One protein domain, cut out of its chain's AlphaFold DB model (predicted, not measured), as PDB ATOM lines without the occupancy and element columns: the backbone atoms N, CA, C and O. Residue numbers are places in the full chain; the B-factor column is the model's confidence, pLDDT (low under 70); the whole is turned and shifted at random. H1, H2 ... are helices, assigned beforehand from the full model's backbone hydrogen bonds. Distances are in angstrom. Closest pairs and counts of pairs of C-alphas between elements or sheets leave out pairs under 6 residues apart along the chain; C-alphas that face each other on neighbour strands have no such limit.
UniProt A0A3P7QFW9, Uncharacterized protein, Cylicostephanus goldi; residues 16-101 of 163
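Overview. This is residues 16 to 101 of the 163 residues of an uncharacterized protein of Cylicostephanus goldi (UniProt A0A3P7QFW9). With little regular structure, the model is an elongated two-part shape: H1 and its loops make one end, and short helices H2, H3 and H4 gather with long loops at the other. There, residues 66 to 67 and 75 to 76 pair in parallel with 96 to 97 and 99 to 100. The printed part has 86 residues, 29 of them in four named helices, H1 to H4 in order, with no named strand: all helix. It is compact, radius of gyration of the C-alphas 13.6 A, spanning 44 by 22 by 18 A.

Along the chain. H1, residues 24 to 33, begins at C-alpha (49.905, -13.239, 43.299) and is 14.0 A long. H2 is residues 43 to 46, H3 54 to 60, 9.8 A, and H4 84 to 91, 10.3 A, ending at C-alpha (33.944, -29.009, 32.829).

Arrangement. H1 is apart from H2, H3 and H4. H2 touches H3, closest C-alphas Cys 45 and Ala 60, 5.7 A. H3 touches H4, closest C-alphas Met 58 and Phe 90, 5.5 A, at a steep tilt of 56 degrees, the same way. H2 and H4 are apart. In H1, H3 and H4 every O i to N i+4 pair is within hydrogen-bond range; H2 is too short for one.

Size, cuts and confidence. C-alphas 33 and 80, the farthest apart, are 43.9 A apart. The printed part has no cut; the H3 to H4 link, 23 residues, is long. Residues 18, 20 to 21 and 40 to 41 have pLDDT under 70.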
ATOM      1  N   ILE A  16      52.861 -13.090  30.953       75.62
ATOM      2  CA  ILE A  16      52.464 -14.096  31.938       75.62
ATOM      3  C   ILE A  16      50.956 -14.000  32.064       75.62
ATOM      4  O   ILE A  16      50.416 -13.083  32.677       75.62
ATOM      5  N   GLN A  17      50.271 -14.967  31.476       73.56
ATOM      6  CA  GLN A  17      48.826 -15.077  31.562       73.56
ATOM      7  C   GLN A  17      48.454 -16.498  31.935       73.56
ATOM      8  O   GLN A  17      49.148 -17.447  31.566       73.56
ATOM      9  N   ARG A  18      47.318 -16.642  32.623       66.50
ATOM     10  CA  ARG A  18      46.674 -17.947  32.843       66.50
ATOM     11  C   ARG A  18      47.582 -18.978  33.525       66.50
ATOM     12  O   ARG A  18      47.419 -20.178  33.329       66.50
ATOM     13  N   ASN A  19      48.517 -18.509  34.355       70.88
ATOM     14  CA  ASN A  19      49.340 -19.374  35.188       70.88
ATOM     15  C   ASN A  19      48.794 -19.383  36.629       70.88
ATOM     16  O   ASN A  19      49.085 -18.460  37.390       70.88
ATOM     17  N   PRO A  20      48.010 -20.405  37.012       64.31
ATOM     18  CA  PRO A  20      47.384 -20.484  38.335       64.31
ATOM     19  C   PRO A  20      48.391 -20.677  39.475       64.31
ATOM     20  O   PRO A  20      48.102 -20.342  40.618       64.31
ATOM     21  N   TYR A  21      49.562 -21.241  39.171       68.50
ATOM     22  CA  TYR A  21      50.605 -21.551  40.146       68.50
ATOM     23  C   TYR A  21      51.548 -20.373  40.370       68.50
ATOM     24  O   TYR A  21      52.470 -20.456  41.181       68.50
ATOM     25  N   PHE A  22      51.341 -19.276  39.644       71.62
ATOM     26  CA  PHE A  22      52.088 -18.061  39.876       71.62
ATOM     27  C   PHE A  22      51.504 -17.342  41.092       71.62
ATOM     28  O   PHE A  22      50.346 -16.924  41.089       71.62
ATOM     29  N   ASP A  23      52.315 -17.221  42.143       71.69
ATOM     30  CA  ASP A  23      51.943 -16.499  43.360       71.69
ATOM     31  C   ASP A  23      51.558 -15.051  43.015       71.69
ATOM     32  O   ASP A  23      52.294 -14.354  42.308       71.69
ATOM     33  N   ILE A  24      50.419 -14.590  43.535       71.25
ATOM     34  CA  ILE A  24      49.905 -13.239  43.299       71.25
ATOM     35  C   ILE A  24      50.890 -12.151  43.736       71.25
ATOM     36  O   ILE A  24      51.052 -11.156  43.036       71.25
ATOM     37  N   LYS A  25      51.638 -12.372  44.825       74.56
ATOM     38  CA  LYS A  25      52.684 -11.453  45.291       74.56
ATOM     39  C   LYS A  25      53.784 -11.327  44.247       74.56
ATOM     40  O   LYS A  25      54.306 -10.239  44.018       74.56
ATOM     41  N   ASN A  26      54.111 -12.426  43.569       77.75
ATOM     42  CA  ASN A  26      55.079 -12.405  42.481       77.75
ATOM     43  C   ASN A  26      54.495 -11.742  41.226       77.75
ATOM     44  O   ASN A  26      55.213 -10.980  40.584       77.75
ATOM     45  N   LEU A  27      53.214 -11.956  40.896       77.94
ATOM     46  CA  LEU A  27      52.548 -11.237  39.799       77.94
ATOM     47  C   LEU A  27      52.579  -9.718  40.023       77.94
ATOM     48  O   LEU A  27      52.939  -8.982  39.111       77.94
ATOM     49  N   GLU A  28      52.295  -9.246  41.239       77.81
ATOM     50  CA  GLU A  28      52.344  -7.821  41.594       77.81
ATOM     51  C   GLU A  28      53.754  -7.228  41.476       77.81
ATOM     52  O   GLU A  28      53.930  -6.122  40.957       77.81
ATOM     53  N   ILE A  29      54.773  -7.956  41.947       81.94
ATOM     54  CA  ILE A  29      56.176  -7.542  41.821       81.94
ATOM     55  C   ILE A  29      56.559  -7.424  40.344       81.94
ATOM     56  O   ILE A  29      57.202  -6.450  39.949       81.94
ATOM     57  N   LEU A  30      56.155  -8.391  39.520       79.56
ATOM     58  CA  LEU A  30      56.470  -8.395  38.097       79.56
ATOM     59  C   LEU A  30      55.713  -7.307  37.331       79.56
ATOM     60  O   LEU A  30      56.306  -6.669  36.465       79.56
ATOM     61  N   ALA A  31      54.449  -7.052  37.676       79.00
ATOM     62  CA  ALA A  31      53.656  -5.974  37.089       79.00
ATOM     63  C   ALA A  31      54.257  -4.594  37.406       79.00
ATOM     64  O   ALA A  31      54.356  -3.742  36.526       79.00
ATOM     65  N   LYS A  32      54.747  -4.386  38.639       82.19
ATOM     66  CA  LYS A  32      55.494  -3.169  39.017       82.19
ATOM     67  C   LYS A  32      56.819  -3.043  38.270       82.19
ATOM     68  O   LYS A  32      57.233  -1.940  37.927       82.19
ATOM     69  N   TRP A  33      57.501  -4.163  38.053       79.31
ATOM     70  CA  TRP A  33      58.780  -4.191  37.354       79.31
ATOM     71  C   TRP A  33      58.644  -3.928  35.846       79.31
ATOM     72  O   TRP A  33      59.502  -3.254  35.277       79.31
ATOM     73  N   CYS A  34      57.578  -4.417  35.207       76.31
ATOM     74  CA  CYS A  34      57.299  -4.182  33.793       76.31
ATOM     75  C   CYS A  34      55.879  -3.628  33.584       76.31
ATOM     76  O   CYS A  34      54.951  -4.394  33.318       76.31
ATOM     77  N   PRO A  35      55.704  -2.294  33.629       76.56
ATOM     78  CA  PRO A  35      54.391  -1.664  33.484       76.56
ATOM     79  C   PRO A  35      53.772  -1.815  32.082       76.56
ATOM     80  O   PRO A  35      52.574  -1.611  31.926       76.56
ATOM     81  N   HIS A  36      54.564  -2.190  31.070       79.38
ATOM     82  CA  HIS A  36      54.094  -2.455  29.701       79.38
ATOM     83  C   HIS A  36      53.922  -3.954  29.390       79.38
ATOM     84  O   HIS A  36      53.639  -4.314  28.250       79.38
ATOM     85  N   CYS A  37      54.113  -4.837  30.374       76.69
ATOM     86  CA  CYS A  37      53.939  -6.278  30.208       76.69
ATOM     87  C   CYS A  37      52.507  -6.709  30.539       76.69
ATOM     88  O   CYS A  37      51.852  -6.133  31.407       76.69
ATOM     89  N   THR A  38      52.038  -7.783  29.902       76.00
ATOM     90  CA  THR A  38      50.754  -8.399  30.257       76.00
ATOM     91  C   THR A  38      50.980  -9.468  31.316       76.00
ATOM     92  O   THR A  38      51.484 -10.550  31.019       76.00
ATOM     93  N   ILE A  39      50.638  -9.138  32.563       74.62
ATOM     94  CA  ILE A  39      50.857  -9.990  33.735       74.62
ATOM     95  C   ILE A  39      49.541 -10.102  34.495       74.62
ATOM     96  O   ILE A  39      49.156  -9.186  35.218       74.62
ATOM     97  N   THR A  40      48.828 -11.209  34.299       68.31
ATOM     98  CA  THR A  40      47.524 -11.445  34.926       68.31
ATOM     99  C   THR A  40      47.452 -12.830  35.556       68.31
ATOM    100  O   THR A  40      47.818 -13.844  34.954       68.31
ATOM    101  N   GLY A  41      46.935 -12.879  36.784       65.81
ATOM    102  CA  GLY A  41      46.391 -14.109  37.342       65.81
ATOM    103  C   GLY A  41      45.030 -14.327  36.699       65.81
ATOM    104  O   GLY A  41      44.214 -13.414  36.686       65.81
ATOM    105  N   ALA A  42      44.782 -15.489  36.101       76.56
ATOM    106  CA  ALA A  42      43.453 -15.818  35.579       76.56
ATOM    107  C   ALA A  42      42.624 -16.521  36.664       76.56
ATOM    108  O   ALA A  42      42.097 -17.612  36.448       76.56
ATOM    109  N   TYR A  43      42.564 -15.925  37.859       86.44
ATOM    110  CA  TYR A  43      41.839 -16.506  38.988       86.44
ATOM    111  C   TYR A  43      40.341 -16.471  38.706       86.44
ATOM    112  O   TYR A  43      39.833 -15.486  38.160       86.44
ATOM    113  N   ALA A  44      39.648 -17.560  39.046       88.75
ATOM    114  CA  ALA A  44      38.246 -17.768  38.700       88.75
ATOM    115  C   ALA A  44      37.961 -17.415  37.224       88.75
ATOM    116  O   ALA A  44      37.013 -16.699  36.914       88.75
ATOM    117  N   CYS A  45      38.846 -17.852  36.320       89.19
ATOM    118  CA  CYS A  45      38.716 -17.656  34.871       89.19
ATOM    119  C   CYS A  45      38.681 -16.182  34.443       89.19
ATOM    120  O   CYS A  45      37.997 -15.798  33.499       89.19
ATOM    121  N   GLY A  46      39.432 -15.340  35.158       86.31
ATOM    122  CA  GLY A  46      39.552 -13.910  34.872       86.31
ATOM    123  C   GLY A  46      38.549 -13.030  35.616       86.31
ATOM    124  O   GLY A  46      38.633 -11.809  35.496       86.31
ATOM    125  N   LEU A  47      37.657 -13.609  36.430       88.50
ATOM    126  CA  LEU A  47      36.767 -12.844  37.311       88.50
ATOM    127  C   LEU A  47      37.533 -12.111  38.420       88.50
ATOM    128  O   LEU A  47      37.080 -11.064  38.875       88.50
ATOM    129  N   ASN A  48      38.690 -12.640  38.843       83.62
ATOM    130  CA  ASN A  48      39.627 -11.978  39.761       83.62
ATOM    131  C   ASN A  48      38.996 -11.446  41.061       83.62
ATOM    132  O   ASN A  48      39.356 -10.375  41.547       83.62
ATOM    133  N   LYS A  49      38.068 -12.212  41.641       85.00
ATOM    134  CA  LYS A  49      37.408 -11.898  42.913       85.00
ATOM    135  C   LYS A  49      37.252 -13.160  43.776       85.00
ATOM    136  O   LYS A  49      37.206 -14.249  43.202       85.00
ATOM    137  N   PRO A  50      37.182 -13.033  45.116       85.62
ATOM    138  CA  PRO A  50      37.159 -14.174  46.037       85.62
ATOM    139  C   PRO A  50      35.896 -15.032  45.950       85.62
ATOM    140  O   PRO A  50      36.012 -16.251  45.914       85.62
ATOM    141  N   ASP A  51      34.723 -14.407  45.825       86.94
ATOM    142  CA  ASP A  51      33.439 -15.113  45.897       86.94
ATOM    143  C   ASP A  51      32.608 -14.899  44.616       86.94
ATOM    144  O   ASP A  51      31.644 -14.124  44.599       86.94
ATOM    145  N   PRO A  52      33.000 -15.501  43.479       91.12
ATOM    146  CA  PRO A  52      32.185 -15.498  42.273       91.12
ATOM    147  C   PRO A  52      30.955 -16.385  42.431       91.12
ATOM    148  O   PRO A  52      31.024 -17.485  42.971       91.12
ATOM    149  N   SER A  53      29.819 -15.905  41.923       91.94
ATOM    150  CA  SER A  53      28.604 -16.714  41.865       91.94
ATOM    151  C   SER A  53      28.788 -17.881  40.895       91.94
ATOM    152  O   SER A  53      29.541 -17.783  39.920       91.94
ATOM    153  N   ALA A  54      28.048 -18.970  41.109       91.38
ATOM    154  CA  ALA A  54      28.057 -20.106  40.194       91.38
ATOM    155  C   ALA A  54      27.726 -19.682  38.753       91.38
ATOM    156  O   ALA A  54      28.422 -20.086  37.829       91.38
ATOM    157  N   LYS A  55      26.760 -18.777  38.551       92.62
ATOM    158  CA  LYS A  55      26.418 -18.249  37.221       92.62
ATOM    159  C   LYS A  55      27.588 -17.531  36.541       92.62
ATOM    160  O   LYS A  55      27.817 -17.721  35.349       92.62
ATOM    161  N   GLU A  56      28.333 -16.712  37.283       95.12
ATOM    162  CA  GLU A  56      29.534 -16.058  36.751       95.12
ATOM    163  C   GLU A  56      30.612 -17.083  36.398       95.12
ATOM    164  O   GLU A  56      31.231 -16.966  35.345       95.12
ATOM    165  N   LEU A  57      30.805 -18.106  37.236       94.56
ATOM    166  CA  LEU A  57      31.763 -19.181  36.981       94.56
ATOM    167  C   LEU A  57      31.389 -20.010  35.751       94.56
ATOM    168  O   LEU A  57      32.240 -20.217  34.891       94.56
ATOM    169  N   MET A  58      30.133 -20.446  35.631       94.50
ATOM    170  CA  MET A  58      29.661 -21.230  34.484       94.50
ATOM    171  C   MET A  58      29.875 -20.477  33.168       94.50
ATOM    172  O   MET A  58      30.273 -21.080  32.174       94.50
ATOM    173  N   ALA A  59      29.677 -19.155  33.171       94.44
ATOM    174  CA  ALA A  59      29.911 -18.317  32.003       94.44
ATOM    175  C   ALA A  59      31.407 -18.072  31.733       94.44
ATOM    176  O   ALA A  59      31.865 -18.258  30.608       94.44
ATOM    177  N   ALA A  60      32.174 -17.656  32.746       93.38
ATOM    178  CA  ALA A  60      33.566 -17.236  32.578       93.38
ATOM    179  C   ALA A  60      34.529 -18.409  32.346       93.38
ATOM    180  O   ALA A  60      35.510 -18.269  31.623       93.38
ATOM    181  N   CYS A  61      34.254 -19.567  32.945       92.88
ATOM    182  CA  CYS A  61      35.132 -20.733  32.884       92.88
ATOM    183  C   CYS A  61      34.776 -21.726  31.774       92.88
ATOM    184  O   CYS A  61      35.473 -22.728  31.604       92.88
ATOM    185  N   ALA A  62      33.707 -21.490  31.008       94.56
ATOM    186  CA  ALA A  62      33.320 -22.380  29.921       94.56
ATOM    187  C   ALA A  62      34.449 -22.523  28.887       94.56
ATOM    188  O   ALA A  62      34.822 -21.585  28.186       94.56
ATOM    189  N   GLY A  63      34.971 -23.745  28.753       91.12
ATOM    190  CA  GLY A  63      36.072 -24.043  27.836       91.12
ATOM    191  C   GLY A  63      37.471 -23.701  28.356       91.12
ATOM    192  O   GLY A  63      38.433 -23.910  27.607       91.12
ATOM    193  N   GLU A  64      37.600 -23.256  29.604       89.94
ATOM    194  CA  GLU A  64      38.893 -23.123  30.267       89.94
ATOM    195  C   GLU A  64      39.492 -24.490  30.609       89.94
ATOM    196  O   GLU A  64      38.810 -25.510  30.729       89.94
ATOM    197  N   ARG A  65      40.821 -24.514  30.730       87.56
ATOM    198  CA  ARG A  65      41.564 -25.732  31.094       87.56
ATOM    199  C   ARG A  65      41.913 -25.782  32.573       87.56
ATOM    200  O   ARG A  65      42.158 -26.862  33.107       87.56
ATOM    201  N   ILE A  66      41.977 -24.625  33.216       85.75
ATOM    202  CA  ILE A  66      42.445 -24.468  34.583       85.75
ATOM    203  C   ILE A  66      41.476 -23.545  35.308       85.75
ATOM    204  O   ILE A  66      41.266 -22.416  34.874       85.75
ATOM    205  N   VAL A  67      40.952 -24.008  36.438       89.38
ATOM    206  CA  VAL A  67      40.111 -23.209  37.331       89.38
ATOM    207  C   VAL A  67      40.734 -23.220  38.718       89.38
ATOM    208  O   VAL A  67      40.843 -24.268  39.347       89.38
ATOM    209  N   VAL A  68      41.159 -22.056  39.197       88.06
ATOM    210  CA  VAL A  68      41.683 -21.890  40.558       88.06
ATOM    211  C   VAL A  68      41.013 -20.706  41.245       88.06
ATOM    212  O   VAL A  68      40.679 -19.731  40.562       88.06
ATOM    213  N   PRO A  69      40.800 -20.774  42.569       88.56
ATOM    214  CA  PRO A  69      40.195 -19.690  43.318       88.56
ATOM    215  C   PRO A  69      41.117 -18.474  43.358       88.56
ATOM    216  O   PRO A  69      42.321 -18.554  43.096       88.56
ATOM    217  N   TYR A  70      40.547 -17.334  43.728       85.50
ATOM    218  CA  TYR A  70      41.349 -16.186  44.123       85.50
ATOM    219  C   TYR A  70      42.170 -16.532  45.384       85.50
ATOM    220  O   TYR A  70      41.688 -17.287  46.238       85.50
ATOM    221  N   PRO A  71      43.393 -16.004  45.554       80.62
ATOM    222  CA  PRO A  71      44.218 -16.317  46.718       80.62
ATOM    223  C   PRO A  71      43.501 -16.073  48.052       80.62
ATOM    224  O   PRO A  71      42.953 -14.998  48.285       80.62
ATOM    225  N   GLY A  72      43.521 -17.076  48.935       81.50
ATOM    226  CA  GLY A  72      42.850 -17.021  50.240       81.50
ATOM    227  C   GLY A  72      41.341 -17.291  50.211       81.50
ATOM    228  O   GLY A  72      40.702 -17.167  51.250       81.50
ATOM    229  N   SER A  73      40.778 -17.666  49.059       85.06
ATOM    230  CA  SER A  73      39.362 -18.032  48.902       85.06
ATOM    231  C   SER A  73      39.190 -19.484  48.441       85.06
ATOM    232  O   SER A  73      40.158 -20.149  48.060       85.06
ATOM    233  N   MET A  74      37.949 -19.970  48.456       83.81
ATOM    234  CA  MET A  74      37.550 -21.236  47.842       83.81
ATOM    235  C   MET A  74      36.391 -20.998  46.884       83.81
ATOM    236  O   MET A  74      35.424 -20.329  47.231       83.81
ATOM    237  N   ILE A  75      36.456 -21.615  45.704       88.31
ATOM    238  CA  ILE A  75      35.293 -21.712  44.824       88.31
ATOM    239  C   ILE A  75      34.377 -22.797  45.391       88.31
ATOM    240  O   ILE A  75      34.780 -23.957  45.482       88.31
ATOM    241  N   ILE A  76      33.153 -22.423  45.753       85.12
ATOM    242  CA  ILE A  76      32.090 -23.348  46.151       85.12
ATOM    243  C   ILE A  76      30.964 -23.190  45.136       85.12
ATOM    244  O   ILE A  76      30.494 -22.077  44.913       85.12
ATOM    245  N   ILE A  77      30.549 -24.289  44.513       86.56
ATOM    246  CA  ILE A  77      29.420 -24.302  43.578       86.56
ATOM    247  C   ILE A  77      28.356 -25.273  44.091       86.56
ATOM    248  O   ILE A  77      28.685 -26.358  44.572       86.56
ATOM    249  N   HIS A  78      27.086 -24.880  44.008       84.25
ATOM    250  CA  HIS A  78      25.957 -25.726  44.387       84.25
ATOM    251  C   HIS A  78      25.250 -26.232  43.130       84.25
ATOM    252  O   HIS A  78      25.078 -25.476  42.175       84.25
ATOM    253  N   SER A  79      24.824 -27.498  43.137       83.75
ATOM    254  CA  SER A  79      24.158 -28.150  41.994       83.75
ATOM    255  C   SER A  79      22.909 -27.425  41.502       83.75
ATOM    256  O   SER A  79      22.538 -27.571  40.345       83.75
ATOM    257  N   ASP A  80      22.270 -26.654  42.378       87.25
ATOM    258  CA  ASP A  80      21.000 -25.985  42.098       87.25
ATOM    259  C   ASP A  80      21.197 -24.639  41.378       87.25
ATOM    260  O   ASP A  80      20.238 -24.056  40.874       87.25
ATOM    261  N   ASP A  81      22.442 -24.156  41.295       89.25
ATOM    262  CA  ASP A  81      22.768 -22.857  40.703       89.25
ATOM    263  C   ASP A  81      23.100 -22.936  39.201       89.25
ATOM    264  O   ASP A  81      23.418 -21.916  38.579       89.25
ATOM    265  N   PHE A  82      23.086 -24.135  38.617       90.88
ATOM    266  CA  PHE A  82      23.446 -24.367  37.223       90.88
ATOM    267  C   PHE A  82      22.680 -25.540  36.613       90.88
ATOM    268  O   PHE A  82      22.236 -26.465  37.284       90.88
ATOM    269  N   THR A  83      22.556 -25.522  35.292       93.12
ATOM    270  CA  THR A  83      22.032 -26.644  34.511       93.12
ATOM    271  C   THR A  83      23.128 -27.658  34.187       93.12
ATOM    272  O   THR A  83      24.319 -27.338  34.155       93.12
ATOM    273  N   GLU A  84      22.729 -28.885  33.842       90.50
ATOM    274  CA  GLU A  84      23.662 -29.905  33.353       90.50
ATOM    275  C   GLU A  84      24.439 -29.415  32.118       90.50
ATOM    276  O   GLU A  84      25.637 -29.651  31.994       90.50
ATOM    277  N   GLN A  85      23.782 -28.677  31.218       94.44
ATOM    278  CA  GLN A  85      24.424 -28.130  30.026       94.44
ATOM    279  C   GLN A  85      25.513 -27.105  30.373       94.44
ATOM    280  O   GLN A  85      26.598 -27.147  29.788       94.44
ATOM    281  N   GLU A  86      25.239 -26.199  31.313       94.62
ATOM    282  CA  GLU A  86      26.210 -25.209  31.792       94.62
ATOM    283  C   GLU A  86      27.391 -25.890  32.481       94.62
ATOM    284  O   GLU A  86      28.542 -25.605  32.149       94.62
ATOM    285  N   PHE A  87      27.120 -26.858  33.358       93.12
ATOM    286  CA  PHE A  87      28.167 -27.596  34.056       93.12
ATOM    287  C   PHE A  87      29.022 -28.444  33.108       93.12
ATOM    288  O   PHE A  87      30.250 -28.471  33.215       93.12
ATOM    289  N   ASN A  88      28.400 -29.078  32.113       93.06
ATOM    290  CA  ASN A  88      29.111 -29.802  31.068       93.06
ATOM    291  C   ASN A  88      29.996 -28.856  30.247       93.06
ATOM    292  O   ASN A  88      31.141 -29.196  29.957       93.06
ATOM    293  N   ALA A  89      29.516 -27.659  29.893       94.12
ATOM    294  CA  ALA A  89      30.311 -26.660  29.176       94.12
ATOM    295  C   ALA A  89      31.492 -26.135  30.013       94.12
ATOM    296  O   ALA A  89      32.595 -25.977  29.475       94.12
ATOM    297  N   PHE A  90      31.265 -25.923  31.310       93.06
ATOM    298  CA  PHE A  90      32.269 -25.561  32.304       93.06
ATOM    299  C   PHE A  90      33.363 -26.638  32.404       93.06
ATOM    300  O   PHE A  90      34.532 -26.346  32.167       93.06
ATOM    301  N   CYS A  91      32.997 -27.905  32.621       91.19
ATOM    302  CA  CYS A  91      33.944 -29.009  32.829       91.19
ATOM    303  C   CYS A  91      34.607 -29.554  31.552       91.19
ATOM    304  O   CYS A  91      35.641 -30.216  31.642       91.19
ATOM    305  N   ARG A  92      34.066 -29.279  30.356       94.81
ATOM    306  CA  ARG A  92      34.434 -29.965  29.095       94.81
ATOM    307  C   ARG A  92      35.933 -30.029  28.784       94.81
ATOM    308  O   ARG A  92      36.371 -30.960  28.113       94.81
ATOM    309  N   LYS A  93      36.704 -29.006  29.162       93.56
ATOM    310  CA  LYS A  93      38.143 -28.889  28.849       93.56
ATOM    311  C   LYS A  93      39.037 -28.814  30.087       93.56
ATOM    312  O   LYS A  93      40.257 -28.703  29.934       93.56
ATOM    313  N   ILE A  94      38.449 -28.877  31.281       89.69
ATOM    314  CA  ILE A  94      39.167 -28.733  32.542       89.69
ATOM    315  C   ILE A  94      40.142 -29.902  32.702       89.69
ATOM    316  O   ILE A  94      39.765 -31.066  32.628       89.69
ATOM    317  N   VAL A  95      41.412 -29.576  32.937       87.81
ATOM    318  CA  VAL A  95      42.466 -30.534  33.312       87.81
ATOM    319  C   VAL A  95      42.927 -30.335  34.754       87.81
ATOM    320  O   VAL A  95      43.506 -31.241  35.345       87.81
ATOM    321  N   HIS A  96      42.677 -29.154  35.325       86.44
ATOM    322  CA  HIS A  96      42.935 -28.852  36.725       86.44
ATOM    323  C   HIS A  96      41.845 -27.927  37.264       86.44
ATOM    324  O   HIS A  96      41.567 -26.885  36.671       86.44
ATOM    325  N   MET A  97      41.245 -28.294  38.391       87.44
ATOM    326  CA  MET A  97      40.229 -27.487  39.052       87.44
ATOM    327  C   MET A  97      40.390 -27.550  40.564       87.44
ATOM    328  O   MET A  97      40.545 -28.627  41.133       87.44
ATOM    329  N   GLN A  98      40.317 -26.382  41.195       87.75
ATOM    330  CA  GLN A  98      40.226 -26.206  42.638       87.75
ATOM    331  C   GLN A  98      38.867 -25.581  42.956       87.75
ATOM    332  O   GLN A  98      38.709 -24.361  42.975       87.75
ATOM    333  N   ALA A  99      37.872 -26.438  43.147       86.19
ATOM    334  CA  ALA A  99      36.515 -26.064  43.516       86.19
ATOM    335  C   ALA A  99      35.923 -27.145  44.425       86.19
ATOM    336  O   ALA A  99      36.284 -28.317  44.312       86.19
ATOM    337  N   CYS A 100      35.013 -26.747  45.307       82.44
ATOM    338  CA  CYS A 100      34.250 -27.642  46.165       82.44
ATOM    339  C   CYS A 100      32.788 -27.693  45.712       82.44
ATOM    340  O   CYS A 100      32.183 -26.666  45.410       82.44
ATOM    341  N   MET A 101      32.223 -28.897  45.727       80.38
ATOM    342  CA  MET A 101      30.786 -29.145  45.632       80.38
ATOM    343  C   MET A 101      30.382 -29.992  46.836       80.38
ATOM    344  O   MET A 101      30.974 -31.063  47.009       80.38
TER     345      MET A 101